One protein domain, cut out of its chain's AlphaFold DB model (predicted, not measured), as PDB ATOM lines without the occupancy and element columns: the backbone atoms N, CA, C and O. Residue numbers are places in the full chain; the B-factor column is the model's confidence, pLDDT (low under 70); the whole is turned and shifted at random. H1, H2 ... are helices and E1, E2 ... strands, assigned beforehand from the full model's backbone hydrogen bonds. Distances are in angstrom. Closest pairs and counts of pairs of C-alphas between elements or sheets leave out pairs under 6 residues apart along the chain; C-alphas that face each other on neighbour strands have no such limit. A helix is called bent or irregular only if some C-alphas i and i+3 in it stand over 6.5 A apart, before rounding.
ATOM      1  N   LEU A  55      25.427 -13.432  13.794       83.81
ATOM      2  CA  LEU A  55      25.230 -14.853  14.024       83.81
ATOM      3  C   LEU A  55      24.079 -15.042  15.014       83.81
ATOM      4  O   LEU A  55      24.124 -14.546  16.143       83.81
ATOM      5  N   ARG A  56      23.061 -15.790  14.608       85.19
ATOM      6  CA  ARG A  56      21.942 -16.194  15.448       85.19
ATOM      7  C   ARG A  56      22.028 -17.684  15.733       85.19
ATOM      8  O   ARG A  56      22.115 -18.494  14.818       85.19
ATOM      9  N   ILE A  57      21.992 -18.028  17.014       82.94
ATOM     10  CA  ILE A  57      22.032 -19.399  17.523       82.94
ATOM     11  C   ILE A  57      20.735 -19.628  18.288       82.94
ATOM     12  O   ILE A  57      20.413 -18.878  19.212       82.94
ATOM     13  N   SER A  58      19.975 -20.641  17.893       81.75
ATOM     14  CA  SER A  58      18.760 -21.075  18.580       81.75
ATOM     15  C   SER A  58      18.887 -22.550  18.921       81.75
ATOM     16  O   SER A  58      19.167 -23.355  18.040       81.75
ATOM     17  N   ILE A  59      18.703 -22.886  20.191       80.31
ATOM     18  CA  ILE A  59      18.755 -24.251  20.709       80.31
ATOM     19  C   ILE A  59      17.452 -24.466  21.462       80.31
ATOM     20  O   ILE A  59      17.123 -23.709  22.375       80.31
ATOM     21  N   ASP A  60      16.684 -25.441  21.014       76.31
ATOM     22  CA  ASP A  60      15.406 -25.835  21.579       76.31
ATOM     23  C   ASP A  60      15.523 -27.307  21.973       76.31
ATOM     24  O   ASP A  60      15.371 -28.184  21.127       76.31
ATOM     25  N   ALA A  61      15.822 -27.568  23.245       68.19
ATOM     26  CA  ALA A  61      15.867 -28.912  23.804       68.19
ATOM     27  C   ALA A  61      14.619 -29.178  24.643       68.19
ATOM     28  O   ALA A  61      14.349 -28.488  25.633       68.19
ATOM     29  N   VAL A  62      13.841 -30.169  24.226       63.31
ATOM     30  CA  VAL A  62      12.606 -30.597  24.883       63.31
ATOM     31  C   VAL A  62      12.895 -31.917  25.576       63.31
ATOM     32  O   VAL A  62      13.114 -32.916  24.897       63.31
ATOM     33  N   LYS A  63      12.917 -31.935  26.913       60.75
ATOM     34  CA  LYS A  63      13.091 -33.170  27.695       60.75
ATOM     35  C   LYS A  63      11.727 -33.836  27.944       60.75
ATOM     36  O   LYS A  63      10.730 -33.118  28.020       60.75
ATOM     37  N   PRO A  64      11.651 -35.176  28.060       55.66
ATOM     38  CA  PRO A  64      10.387 -35.862  28.319       55.66
ATOM     39  C   PRO A  64       9.794 -35.469  29.679       55.66
ATOM     40  O   PRO A  64      10.515 -35.287  30.662       55.66
ATOM     41  N   GLU A  65       8.462 -35.377  29.737       53.44
ATOM     42  CA  GLU A  65       7.705 -34.924  30.913       53.44
ATOM     43  C   GLU A  65       7.823 -35.875  32.126       53.44
ATOM     44  O   GLU A  65       7.640 -35.437  33.261       53.44
ATOM     45  N   ASP A  66       8.204 -37.143  31.915       52.75
ATOM     46  CA  ASP A  66       8.327 -38.163  32.970       52.75
ATOM     47  C   ASP A  66       9.497 -37.928  33.953       52.75
ATOM     48  O   ASP A  66       9.476 -38.453  35.067       52.75
ATOM     49  N   GLU A  67      10.489 -37.096  33.602       50.97
ATOM     50  CA  GLU A  67      11.612 -36.730  34.490       50.97
ATOM     51  C   GLU A  67      11.512 -35.308  35.078       50.97
ATOM     52  O   GLU A  67      12.424 -34.857  35.773       50.97
ATOM     53  N   GLY A  68      10.411 -34.580  34.847       44.50
ATOM     54  CA  GLY A  68      10.237 -33.221  35.387       44.50
ATOM     55  C   GLY A  68      11.281 -32.207  34.891       44.50
ATOM     56  O   GLY A  68      11.531 -31.201  35.557       44.50
ATOM     57  N   GLY A  69      11.921 -32.479  33.749       48.53
ATOM     58  CA  GLY A  69      12.978 -31.644  33.186       48.53
ATOM     59  C   GLY A  69      12.429 -30.410  32.472       48.53
ATOM     60  O   GLY A  69      11.593 -30.520  31.580       48.53
ATOM     61  N   GLU A  70      12.921 -29.222  32.831       55.09
ATOM     62  CA  GLU A  70      12.596 -27.978  32.126       55.09
ATOM     63  C   GLU A  70      13.093 -28.004  30.673       55.09
ATOM     64  O   GLU A  70      14.240 -28.357  30.388       55.09
ATOM     65  N   ASN A  71      12.227 -27.568  29.754       62.53
ATOM     66  CA  ASN A  71      12.580 -27.336  28.357       62.53
ATOM     67  C   ASN A  71      13.630 -26.219  28.268       62.53
ATOM     68  O   ASN A  71      13.366 -25.075  28.651       62.53
ATOM     69  N   ALA A  72      14.812 -26.528  27.736       65.12
ATOM     70  CA  ALA A  72      15.895 -25.565  27.603       65.12
ATOM     71  C   ALA A  72      15.800 -24.865  26.241       65.12
ATOM     72  O   ALA A  72      16.198 -25.393  25.204       65.12
ATOM     73  N   LYS A  73      15.257 -23.644  26.255       75.94
ATOM     74  CA  LYS A  73      15.190 -22.756  25.090       75.94
ATOM     75  C   LYS A  73      16.238 -21.660  25.202       75.94
ATOM     76  O   LYS A  73      16.106 -20.744  26.014       75.94
ATOM     77  N   VAL A  74      17.242 -21.702  24.337       80.19
ATOM     78  CA  VAL A  74      18.336 -20.729  24.305       80.19
ATOM     79  C   VAL A  74      18.347 -20.024  22.957       80.19
ATOM     80  O   VAL A  74      18.345 -20.655  21.904       80.19
ATOM     81  N   ARG A  75      18.348 -18.689  22.977       83.75
ATOM     82  CA  ARG A  75      18.440 -17.853  21.774       83.75
ATOM     83  C   ARG A  75      19.502 -16.792  21.980       83.75
ATOM     84  O   ARG A  75      19.409 -16.012  22.925       83.75
ATOM     85  N   ILE A  76      20.476 -16.748  21.085       81.62
ATOM     86  CA  ILE A  76      21.624 -15.849  21.179       81.62
ATOM     87  C   ILE A  76      21.812 -15.169  19.829       81.62
ATOM     88  O   ILE A  76      21.861 -15.834  18.799       81.62
ATOM     89  N   ASN A  77      21.936 -13.844  19.848       85.00
ATOM     90  CA  ASN A  77      22.261 -13.037  18.677       85.00
ATOM     91  C   ASN A  77      23.586 -12.327  18.949       85.00
ATOM     92  O   ASN A  77      23.686 -11.545  19.894       85.00
ATOM     93  N   VAL A  78      24.598 -12.604  18.137       83.00
ATOM     94  CA  VAL A  78      25.966 -12.120  18.339       83.00
ATOM     95  C   VAL A  78      26.494 -11.581  17.015       83.00
ATOM     96  O   VAL A  78      26.406 -12.284  16.020       83.00
ATOM     97  N   PRO A  79      27.076 -10.375  16.940       83.62
ATOM     98  CA  PRO A  79      27.771  -9.929  15.731       83.62
ATOM     99  C   PRO A  79      28.819 -10.947  15.261       83.62
ATOM    100  O   PRO A  79      29.521 -11.507  16.099       83.62
ATOM    101  N   ILE A  80      28.994 -11.152  13.947       79.50
ATOM    102  CA  ILE A  80      29.989 -12.108  13.410       79.50
ATOM    103  C   ILE A  80      31.393 -11.830  13.959       79.50
ATOM    104  O   ILE A  80      32.128 -12.759  14.283       79.50
ATOM    105  N   ALA A  81      31.745 -10.557  14.155       78.88
ATOM    106  CA  ALA A  81      33.017 -10.162  14.764       78.88
ATOM    107  C   ALA A  81      33.255 -10.791  16.156       78.88
ATOM    108  O   ALA A  81      34.396 -10.979  16.567       78.88
ATOM    109  N   LEU A  82      32.180 -11.133  16.869       79.25
ATOM    110  CA  LEU A  82      32.183 -11.752  18.193       79.25
ATOM    111  C   LEU A  82      31.755 -13.226  18.165       79.25
ATOM    112  O   LEU A  82      31.697 -13.861  19.216       79.25
ATOM    113  N   ALA A  83      31.486 -13.797  16.990       77.56
ATOM    114  CA  ALA A  83      31.013 -15.170  16.853       77.56
ATOM    115  C   ALA A  83      32.023 -16.203  17.388       77.56
ATOM    116  O   ALA A  83      31.623 -17.217  17.952       77.56
ATOM    117  N   ARG A  84      33.326 -15.890  17.339       77.00
ATOM    118  CA  ARG A  84      34.397 -16.680  17.981       77.00
ATOM    119  C   ARG A  84      34.234 -16.818  19.500       77.00
ATOM    120  O   ARG A  84      34.795 -17.725  20.089       77.00
ATOM    121  N   PHE A  85      33.489 -15.913  20.131       77.06
ATOM    122  CA  PHE A  85      33.193 -15.933  21.564       77.06
ATOM    123  C   PHE A  85      31.763 -16.402  21.859       77.06
ATOM    124  O   PHE A  85      31.373 -16.438  23.024       77.06
ATOM    125  N   ALA A  86      30.972 -16.761  20.839       76.62
ATOM    126  CA  ALA A  86      29.574 -17.164  21.003       76.62
ATOM    127  C   ALA A  86      29.420 -18.384  21.931       76.62
ATOM    128  O   ALA A  86      28.509 -18.416  22.758       76.62
ATOM    129  N   THR A  87      30.370 -19.322  21.871       74.19
ATOM    130  CA  THR A  87      30.504 -20.488  22.765       74.19
ATOM    131  C   THR A  87      30.558 -20.107  24.243       74.19
ATOM    132  O   THR A  87      30.080 -20.848  25.095       74.19
ATOM    133  N   ARG A  88      31.066 -18.915  24.575       78.94
ATOM    134  CA  ARG A  88      31.169 -18.428  25.956       78.94
ATOM    135  C   ARG A  88      29.858 -17.883  26.516       78.94
ATOM    136  O   ARG A  88      29.713 -17.802  27.733       78.94
ATOM    137  N   PHE A  89      28.938 -17.490  25.641       76.06
ATOM    138  CA  PHE A  89      27.609 -17.008  26.015       76.06
ATOM    139  C   PHE A  89      26.577 -18.139  26.089       76.06
ATOM    140  O   PHE A  89      25.458 -17.912  26.546       76.06
ATOM    141  N   LEU A  90      26.945 -19.345  25.651       76.19
ATOM    142  CA  LEU A  90      26.103 -20.526  25.753       76.19
ATOM    143  C   LEU A  90      26.106 -21.057  27.200       76.19
ATOM    144  O   LEU A  90      27.177 -21.189  27.803       76.19
ATOM    145  N   PRO A  91      24.931 -21.369  27.777       75.00
ATOM    146  CA  PRO A  91      24.860 -22.084  29.045       75.00
ATOM    147  C   PRO A  91      25.500 -23.471  28.907       75.00
ATOM    148  O   PRO A  91      25.598 -24.021  27.806       75.00
ATOM    149  N   LYS A  92      25.971 -24.033  30.027       75.44
ATOM    150  CA  LYS A  92      26.750 -25.283  30.028       75.44
ATOM    151  C   LYS A  92      25.962 -26.446  29.431       75.44
ATOM    152  O   LYS A  92      26.546 -27.269  28.738       75.44
ATOM    153  N   GLU A  93      24.657 -26.467  29.665       73.00
ATOM    154  CA  GLU A  93      23.722 -27.453  29.133       73.00
ATOM    155  C   GLU A  93      23.680 -27.392  27.599       73.00
ATOM    156  O   GLU A  93      23.909 -28.392  26.929       73.00
ATOM    157  N   ALA A  94      23.510 -26.195  27.034       72.06
ATOM    158  CA  ALA A  94      23.469 -25.994  25.587       72.06
ATOM    159  C   ALA A  94      24.825 -26.258  24.909       72.06
ATOM    160  O   ALA A  94      24.881 -26.767  23.792       72.06
ATOM    161  N   SER A  95      25.932 -25.925  25.580       74.31
ATOM    162  CA  SER A  95      27.273 -26.246  25.083       74.31
ATOM    163  C   SER A  95      27.528 -27.753  25.057       74.31
ATOM    164  O   SER A  95      28.204 -28.221  24.145       74.31
ATOM    165  N   ALA A  96      27.025 -28.495  26.048       75.56
ATOM    166  CA  ALA A  96      27.153 -29.946  26.093       75.56
ATOM    167  C   ALA A  96      26.354 -30.600  24.961       75.56
ATOM    168  O   ALA A  96      26.917 -31.408  24.233       75.56
ATOM    169  N   GLU A  97      25.108 -30.175  24.732       73.00
ATOM    170  CA  GLU A  97      24.289 -30.686  23.623       73.00
ATOM    171  C   GLU A  97      24.917 -30.416  22.252       73.00
ATOM    172  O   GLU A  97      24.984 -31.307  21.409       73.00
ATOM    173  N   LEU A  98      25.437 -29.206  22.022       75.31
ATOM    174  CA  LEU A  98      26.162 -28.897  20.786       75.31
ATOM    175  C   LEU A  98      27.356 -29.833  20.583       75.31
ATOM    176  O   LEU A  98      27.593 -30.305  19.473       75.31
ATOM    177  N   GLN A  99      28.095 -30.115  21.656       76.69
ATOM    178  CA  GLN A  99      29.266 -30.981  21.616       76.69
ATOM    179  C   GLN A  99      28.895 -32.460  21.433       76.69
ATOM    180  O   GLN A  99      29.590 -33.160  20.698       76.69
ATOM    181  N   GLU A 100      27.794 -32.924  22.029       75.75
ATOM    182  CA  GLU A 100      27.223 -34.261  21.803       75.75
ATOM    183  C   GLU A 100      26.805 -34.458  20.344       75.75
ATOM    184  O   GLU A 100      27.048 -35.515  19.768       75.75
ATOM    185  N   GLN A 101      26.253 -33.416  19.718       73.38
ATOM    186  CA  GLN A 101      25.926 -33.412  18.291       73.38
ATOM    187  C   GLN A 101      27.151 -33.169  17.388       73.38
ATOM    188  O   GLN A 101      27.019 -33.107  16.167       73.38
ATOM    189  N   GLY A 102      28.353 -33.017  17.961       76.31
ATOM    190  CA  GLY A 102      29.593 -32.794  17.215       76.31
ATOM    191  C   GLY A 102      29.684 -31.425  16.529       76.31
ATOM    192  O   GLY A 102      30.467 -31.253  15.598       76.31
ATOM    193  N   VAL A 103      28.890 -30.445  16.964       78.31
ATOM    194  CA  VAL A 103      28.823 -29.111  16.360       78.31
ATOM    195  C   VAL A 103      29.807 -28.178  17.047       78.31
ATOM    196  O   VAL A 103      29.588 -27.737  18.177       78.31
ATOM    197  N   ASN A 104      30.868 -27.800  16.335       82.31
ATOM    198  CA  ASN A 104      31.800 -26.782  16.800       82.31
ATOM    199  C   ASN A 104      31.630 -25.476  16.014       82.31
ATOM    200  O   ASN A 104      32.071 -25.338  14.874       82.31
ATOM    201  N   ILE A 105      30.996 -24.495  16.660       77.50
ATOM    202  CA  ILE A 105      30.721 -23.173  16.083       77.50
ATOM    203  C   ILE A 105      32.027 -22.484  15.666       77.50
ATOM    204  O   ILE A 105      32.093 -21.887  14.596       77.50
ATOM    205  N   GLU A 106      33.080 -22.583  16.477       80.44
ATOM    206  CA  GLU A 106      34.370 -21.949  16.188       80.44
ATOM    207  C   GLU A 106      35.045 -22.579  14.968       80.44
ATOM    208  O   GLU A 106      35.612 -21.869  14.140       80.44
ATOM    209  N   GLU A 107      34.959 -23.900  14.830       82.12
ATOM    210  CA  GLU A 107      35.510 -24.629  13.687       82.12
ATOM    211  C   GLU A 107      34.783 -24.274  12.389       82.12
ATOM    212  O   GLU A 107      35.434 -23.952  11.397       82.12
ATOM    213  N   ILE A 108      33.447 -24.219  12.421       79.62
ATOM    214  CA  ILE A 108      32.616 -23.802  11.283       79.62
ATOM    215  C   ILE A 108      32.989 -22.380  10.844       79.62
ATOM    216  O   ILE A 108      33.215 -22.128   9.661       79.62
ATOM    217  N   LEU A 109      33.119 -21.453  11.797       77.31
ATOM    218  CA  LEU A 109      33.517 -20.073  11.516       77.31
ATOM    219  C   LEU A 109      34.938 -19.978  10.950       77.31
ATOM    220  O   LEU A 109      35.188 -19.175  10.055       77.31
ATOM    221  N   ASN A 110      35.874 -20.783  11.454       80.25
ATOM    222  CA  ASN A 110      37.245 -20.807  10.947       80.25
ATOM    223  C   ASN A 110      37.333 -21.425   9.544       80.25
ATOM    224  O   ASN A 110      38.133 -20.954   8.739       80.25
ATOM    225  N   ALA A 111      36.517 -22.439   9.245       78.81
ATOM    226  CA  ALA A 111      36.458 -23.068   7.929       78.81
ATOM    227  C   ALA A 111      35.852 -22.137   6.864       78.81
ATOM    228  O   ALA A 111      36.320 -22.125   5.728       78.81
ATOM    229  N   LEU A 112      34.839 -21.345   7.236       73.56
ATOM    230  CA  LEU A 112      34.171 -20.386   6.343       73.56
ATOM    231  C   LEU A 112      34.925 -19.049   6.216       73.56
ATOM    232  O   LEU A 112      34.795 -18.356   5.209       73.56
ATOM    233  N   GLY A 113      35.736 -18.674   7.210       69.19
ATOM    234  CA  GLY A 113      36.592 -17.488   7.149       69.19
ATOM    235  C   GLY A 113      35.803 -16.180   7.008       69.19
ATOM    236  O   GLY A 113      34.987 -15.845   7.863       69.19
ATOM    237  N   GLU A 114      36.079 -15.407   5.954       64.25
ATOM    238  CA  GLU A 114      35.330 -14.178   5.627       64.25
ATOM    239  C   GLU A 114      34.107 -14.439   4.731       64.25
ATOM    240  O   GLU A 114      33.225 -13.587   4.604       64.25
ATOM    241  N   GLU A 115      34.017 -15.630   4.140       65.31
ATOM    242  CA  GLU A 115      32.965 -16.015   3.205       65.31
ATOM    243  C   GLU A 115      31.820 -16.715   3.946       65.31
ATOM    244  O   GLU A 115      31.435 -17.839   3.640       65.31
ATOM    245  N   LEU A 116      31.268 -16.049   4.965       70.00
ATOM    246  CA  LEU A 116      30.046 -16.529   5.608       70.00
ATOM    247  C   LEU A 116      28.844 -16.169   4.728       70.00
ATOM    248  O   LEU A 116      28.536 -14.976   4.621       70.00
ATOM    249  N   PRO A 117      28.154 -17.140   4.107       71.19
ATOM    250  CA  PRO A 117      26.933 -16.847   3.374       71.19
ATOM    251  C   PRO A 117      25.856 -16.339   4.337       71.19
ATOM    252  O   PRO A 117      25.776 -16.775   5.487       71.19
ATOM    253  N   ASP A 118      25.022 -15.416   3.861       73.06
ATOM    254  CA  ASP A 118      23.791 -15.057   4.562       73.06
ATOM    255  C   ASP A 118      22.832 -16.261   4.516       73.06
ATOM    256  O   ASP A 118      22.632 -16.866   3.458       73.06
ATOM    257  N   GLY A 119      22.233 -16.614   5.655       73.06
ATOM    258  CA  GLY A 119      21.305 -17.739   5.775       73.06
ATOM    259  C   GLY A 119      21.732 -18.811   6.777       73.06
ATOM    260  O   GLY A 119      22.572 -18.598   7.650       73.06
ATOM    261  N   LYS A 120      21.089 -19.978   6.691       80.94
ATOM    262  CA  LYS A 120      21.287 -21.092   7.628       80.94
ATOM    263  C   LYS A 120      22.628 -21.775   7.366       80.94
ATOM    264  O   LYS A 120      22.854 -22.287   6.275       80.94
ATOM    265  N   LEU A 121      23.485 -21.798   8.383       80.31
ATOM    266  CA  LEU A 121      24.756 -22.526   8.378       80.31
ATOM    267  C   LEU A 121      24.557 -23.964   8.861       80.31
ATOM    268  O   LEU A 121      25.104 -24.896   8.282       80.31
ATOM    269  N   VAL A 122      23.769 -24.136   9.924       82.06
ATOM    270  CA  VAL A 122      23.492 -25.432  10.554       82.06
ATOM    271  C   VAL A 122      22.021 -25.481  10.959       82.06
ATOM    272  O   VAL A 122      21.514 -24.539  11.564       82.06
ATOM    273  N   ASP A 123      21.334 -26.570  10.627       82.75
ATOM    274  CA  ASP A 123      19.960 -26.874  11.054       82.75
ATOM    275  C   ASP A 123      19.926 -28.365  11.398       82.75
ATOM    276  O   ASP A 123      19.912 -29.213  10.505       82.75
ATOM    277  N   ILE A 124      20.018 -28.672  12.690       78.88
ATOM    278  CA  ILE A 124      19.999 -30.034  13.226       78.88
ATOM    279  C   ILE A 124      18.670 -30.234  13.931       78.88
ATOM    280  O   ILE A 124      18.291 -29.450  14.800       78.88
ATOM    281  N   ASP A 125      17.991 -31.304  13.544       76.12
ATOM    282  CA  ASP A 125      16.751 -31.762  14.150       76.12
ATOM    283  C   ASP A 125      17.001 -33.175  14.680       76.12
ATOM    284  O   ASP A 125      17.034 -34.145  13.920       76.12
ATOM    285  N   ALA A 126      17.307 -33.272  15.973       68.31
ATOM    286  CA  ALA A 126      17.529 -34.530  16.664       68.31
ATOM    287  C   ALA A 126      16.217 -34.935  17.338       68.31
ATOM    288  O   ALA A 126      15.930 -34.552  18.471       68.31
ATOM    289  N   GLN A 127      15.401 -35.693  16.610       64.00
ATOM    290  CA  GLN A 127      14.185 -36.303  17.131       64.00
ATOM    291  C   GLN A 127      14.479 -37.778  17.414       64.00
ATOM    292  O   GLN A 127      14.684 -38.557  16.484       64.00
ATOM    293  N   SER A 128      14.552 -38.153  18.692       54.78
ATOM    294  CA  SER A 128      14.730 -39.555  19.067       54.78
ATOM    295  C   SER A 128      13.409 -40.313  18.918       54.78
ATOM    296  O   SER A 128      12.340 -39.786  19.226       54.78
ATOM    297  N   GLU A 129      13.476 -41.544  18.413       51.97
ATOM    298  CA  GLU A 129      12.313 -42.434  18.252       51.97
ATOM    299  C   GLU A 129      11.898 -43.073  19.596       51.97
ATOM    300  O   GLU A 129      10.790 -43.589  19.738       51.97
ATOM    301  N   ASP A 130      12.777 -42.992  20.600       52.25
ATOM    302  CA  ASP A 130      12.566 -43.469  21.965       52.25
ATOM    303  C   ASP A 130      11.874 -42.377  22.813       52.25
ATOM    304  O   ASP A 130      12.440 -41.294  22.974       52.25
ATOM    305  N   PRO A 131      10.692 -42.622  23.420       53.56
ATOM    306  CA  PRO A 131       9.928 -41.612  24.173       53.56
ATOM    307  C   PRO A 131      10.629 -41.112  25.449       53.56
ATOM    308  O   PRO A 131      10.170 -40.167  26.084       53.56
ATOM    309  N   THR A 132      11.740 -41.746  25.825       53.62
ATOM    310  CA  THR A 132      12.591 -41.378  26.963       53.62
ATOM    311  C   THR A 132      13.732 -40.435  26.579       53.62
ATOM    312  O   THR A 132      14.361 -39.847  27.456       53.62
ATOM    313  N   GLN A 133      14.005 -40.251  25.285       55.38
ATOM    314  CA  GLN A 133      15.002 -39.304  24.802       55.38
ATOM    315  C   GLN A 133      14.293 -38.129  24.136       55.38
ATOM    316  O   GLN A 133      13.578 -38.275  23.151       55.38
ATOM    317  N   GLY A 134      14.467 -36.952  24.725       60.03
ATOM    318  CA  GLY A 134      13.869 -35.709  24.259       60.03
ATOM    319  C   GLY A 134      14.203 -35.345  22.806       60.03
ATOM    320  O   GLY A 134      15.102 -35.916  22.189       60.03
ATOM    321  N   SER A 135      13.489 -34.361  22.257       68.25
ATOM    322  CA  SER A 135      13.803 -33.789  20.943       68.25
ATOM    323  C   SER A 135      14.650 -32.528  21.103       68.25
ATOM    324  O   SER A 135      14.236 -31.616  21.824       68.25
ATOM    325  N   SER A 136      15.770 -32.432  20.389       69.38
ATOM    326  CA  SER A 136      16.633 -31.246  20.393       69.38
ATOM    327  C   SER A 136      16.778 -30.669  18.991       69.38
ATOM    328  O   SER A 136      17.206 -31.348  18.060       69.38
ATOM    329  N   ARG A 137      16.453 -29.385  18.838       79.31
ATOM    330  CA  ARG A 137      16.612 -28.641  17.589       79.31
ATOM    331  C   ARG A 137      17.639 -27.532  17.749       79.31
ATOM    332  O   ARG A 137      17.488 -26.655  18.596       79.31
ATOM    333  N   ILE A 138      18.654 -27.532  16.893       81.00
ATOM    334  CA  ILE A 138      19.745 -26.554  16.898       81.00
ATOM    335  C   ILE A 138      19.780 -25.856  15.540       81.00
ATOM    336  O   ILE A 138      19.961 -26.494  14.507       81.00
ATOM    337  N   VAL A 139      19.648 -24.532  15.537       82.38
ATOM    338  CA  VAL A 139      19.709 -23.701  14.330       82.38
ATOM    339  C   VAL A 139      20.769 -22.624  14.504       82.38
ATOM    340  O   VAL A 139      20.720 -21.837  15.451       82.38
ATOM    341  N   ILE A 140      21.706 -22.566  13.565       82.75
ATOM    342  CA  ILE A 140      22.738 -21.536  13.472       82.75
ATOM    343  C   ILE A 140      22.593 -20.862  12.114       82.75
ATOM    344  O   ILE A 140      22.695 -21.511  11.071       82.75
ATOM    345  N   GLU A 141      22.357 -19.558  12.116       83.25
ATOM    346  CA  GLU A 141      22.152 -18.776  10.901       83.25
ATOM    347  C   GLU A 141      22.860 -17.424  10.970       83.25
ATOM    348  O   GLU A 141      23.073 -16.859  12.042       83.25
ATOM    349  N   VAL A 142      23.244 -16.921   9.804       81.94
ATOM    350  CA  VAL A 142      23.816 -15.593   9.616       81.94
ATOM    351  C   VAL A 142      22.725 -14.683   9.077       81.94
ATOM    352  O   VAL A 142      22.175 -14.932   8.002       81.94
ATOM    353  N   VAL A 143      22.416 -13.644   9.845       76.88
ATOM    354  CA  VAL A 143      21.320 -12.691   9.630       76.88
ATOM    355  C   VAL A 143      21.777 -11.268   9.706       76.88
ATOM    356  O   VAL A 143      22.980 -10.966   9.910       76.88
TER     357      VAL A 143
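What this domain is: This is residues 55 to 143 of the 143 residues of the protein "DUF2089 domain-containing protein" of Deinococcales bacterium (UniProt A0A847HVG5). Two long hairpins, E1 with E2 and E3 with E4, lie side by side as one four-stranded sheet, and three short helices, H1, H2 and H3, cover part of one face while the other face is bare. The hairpins' turns, residues 63 to 71 and 128 to 134, lie at the end of the sheet away from H1 and H3. The printed part has 89 residues, with four named strands and three named helices in the order E1 E2 H1 H2 H3 E3 E4; the sheet's order is E2 E1 E4 E3, antiparallel throughout, and the class is mixed. The whole is compact, with a radius of gyration of the C-alphas of 13.8 A, and only just elongated, spanning 45 by 23 by 20 A.

How they stand to each other: E1, residues 55 to 62, and E2, residues 72 to 79, form a hairpin at 177 degrees, with N 57 and O 76 at 2.8 A. H1, residues 80 to 89, is on the sheet at a height of 7.1 A, over E2 and along the strands, at 25 degrees to E2 on the local plane. H2, residues 92 to 100, is on the same face at a height of 10.0 A and runs across the strands, at 89 degrees to E4, residues 135 to 142, on the local plane. H1 and H2 are close but not clearly touching, the closest C-alphas being those of Thr 87 and Ser 95, 7.0 A apart. H3, residues 105 to 112, touches H1 at a shallow tilt of 23 degrees, opposite ways; their closest C-alphas, of Arg 84 and Glu 106, are 5.6 A apart. H2 and H3 are apart. H3 and E3, residues 119 to 127, are near each other, with 6 pairs of C-alphas within 10 A. E3 and E4 form a hairpin at 176 degrees, with N 124 and O 138 at 2.8 A. The inner strands E1 and E4 are antiparallel neighbours at 174 degrees, with N 58 and O 139 at 2.8 A. H1, H2 and H3 on one face of the sheet make two layers, one of helices and one of strands. Every O i to N i+4 pair is within hydrogen-bond range in H2 and H3; in H1 it is 1 of 6, beside 5 of 7 O i to N i+3 pairs.

Where its parts are: E1 begins at C-alpha 55, (25.230, -14.853, 14.024), and E1, E2 and E3 each measure 22.9 A. H1 measures 13.7 A and is irregular: C-alphas 81 and 84 are 7.4 A apart. H2 measures 12.2 A and H3 10.7 A. E3 bends by 50 degrees at residue 122. E4 measures 23.7 A and ends at C-alpha 142, (23.816, -15.593, 9.616).

The domain as a whole: The C-alphas of Asp 66 and Glu 114 are the two farthest apart, at 45.3 A. The printed part has no cut, and no link is long. The mean pLDDT of the printed part is 72.7; it is under 70 in residues 61 to 72, 113 to 115 and 126 to 136.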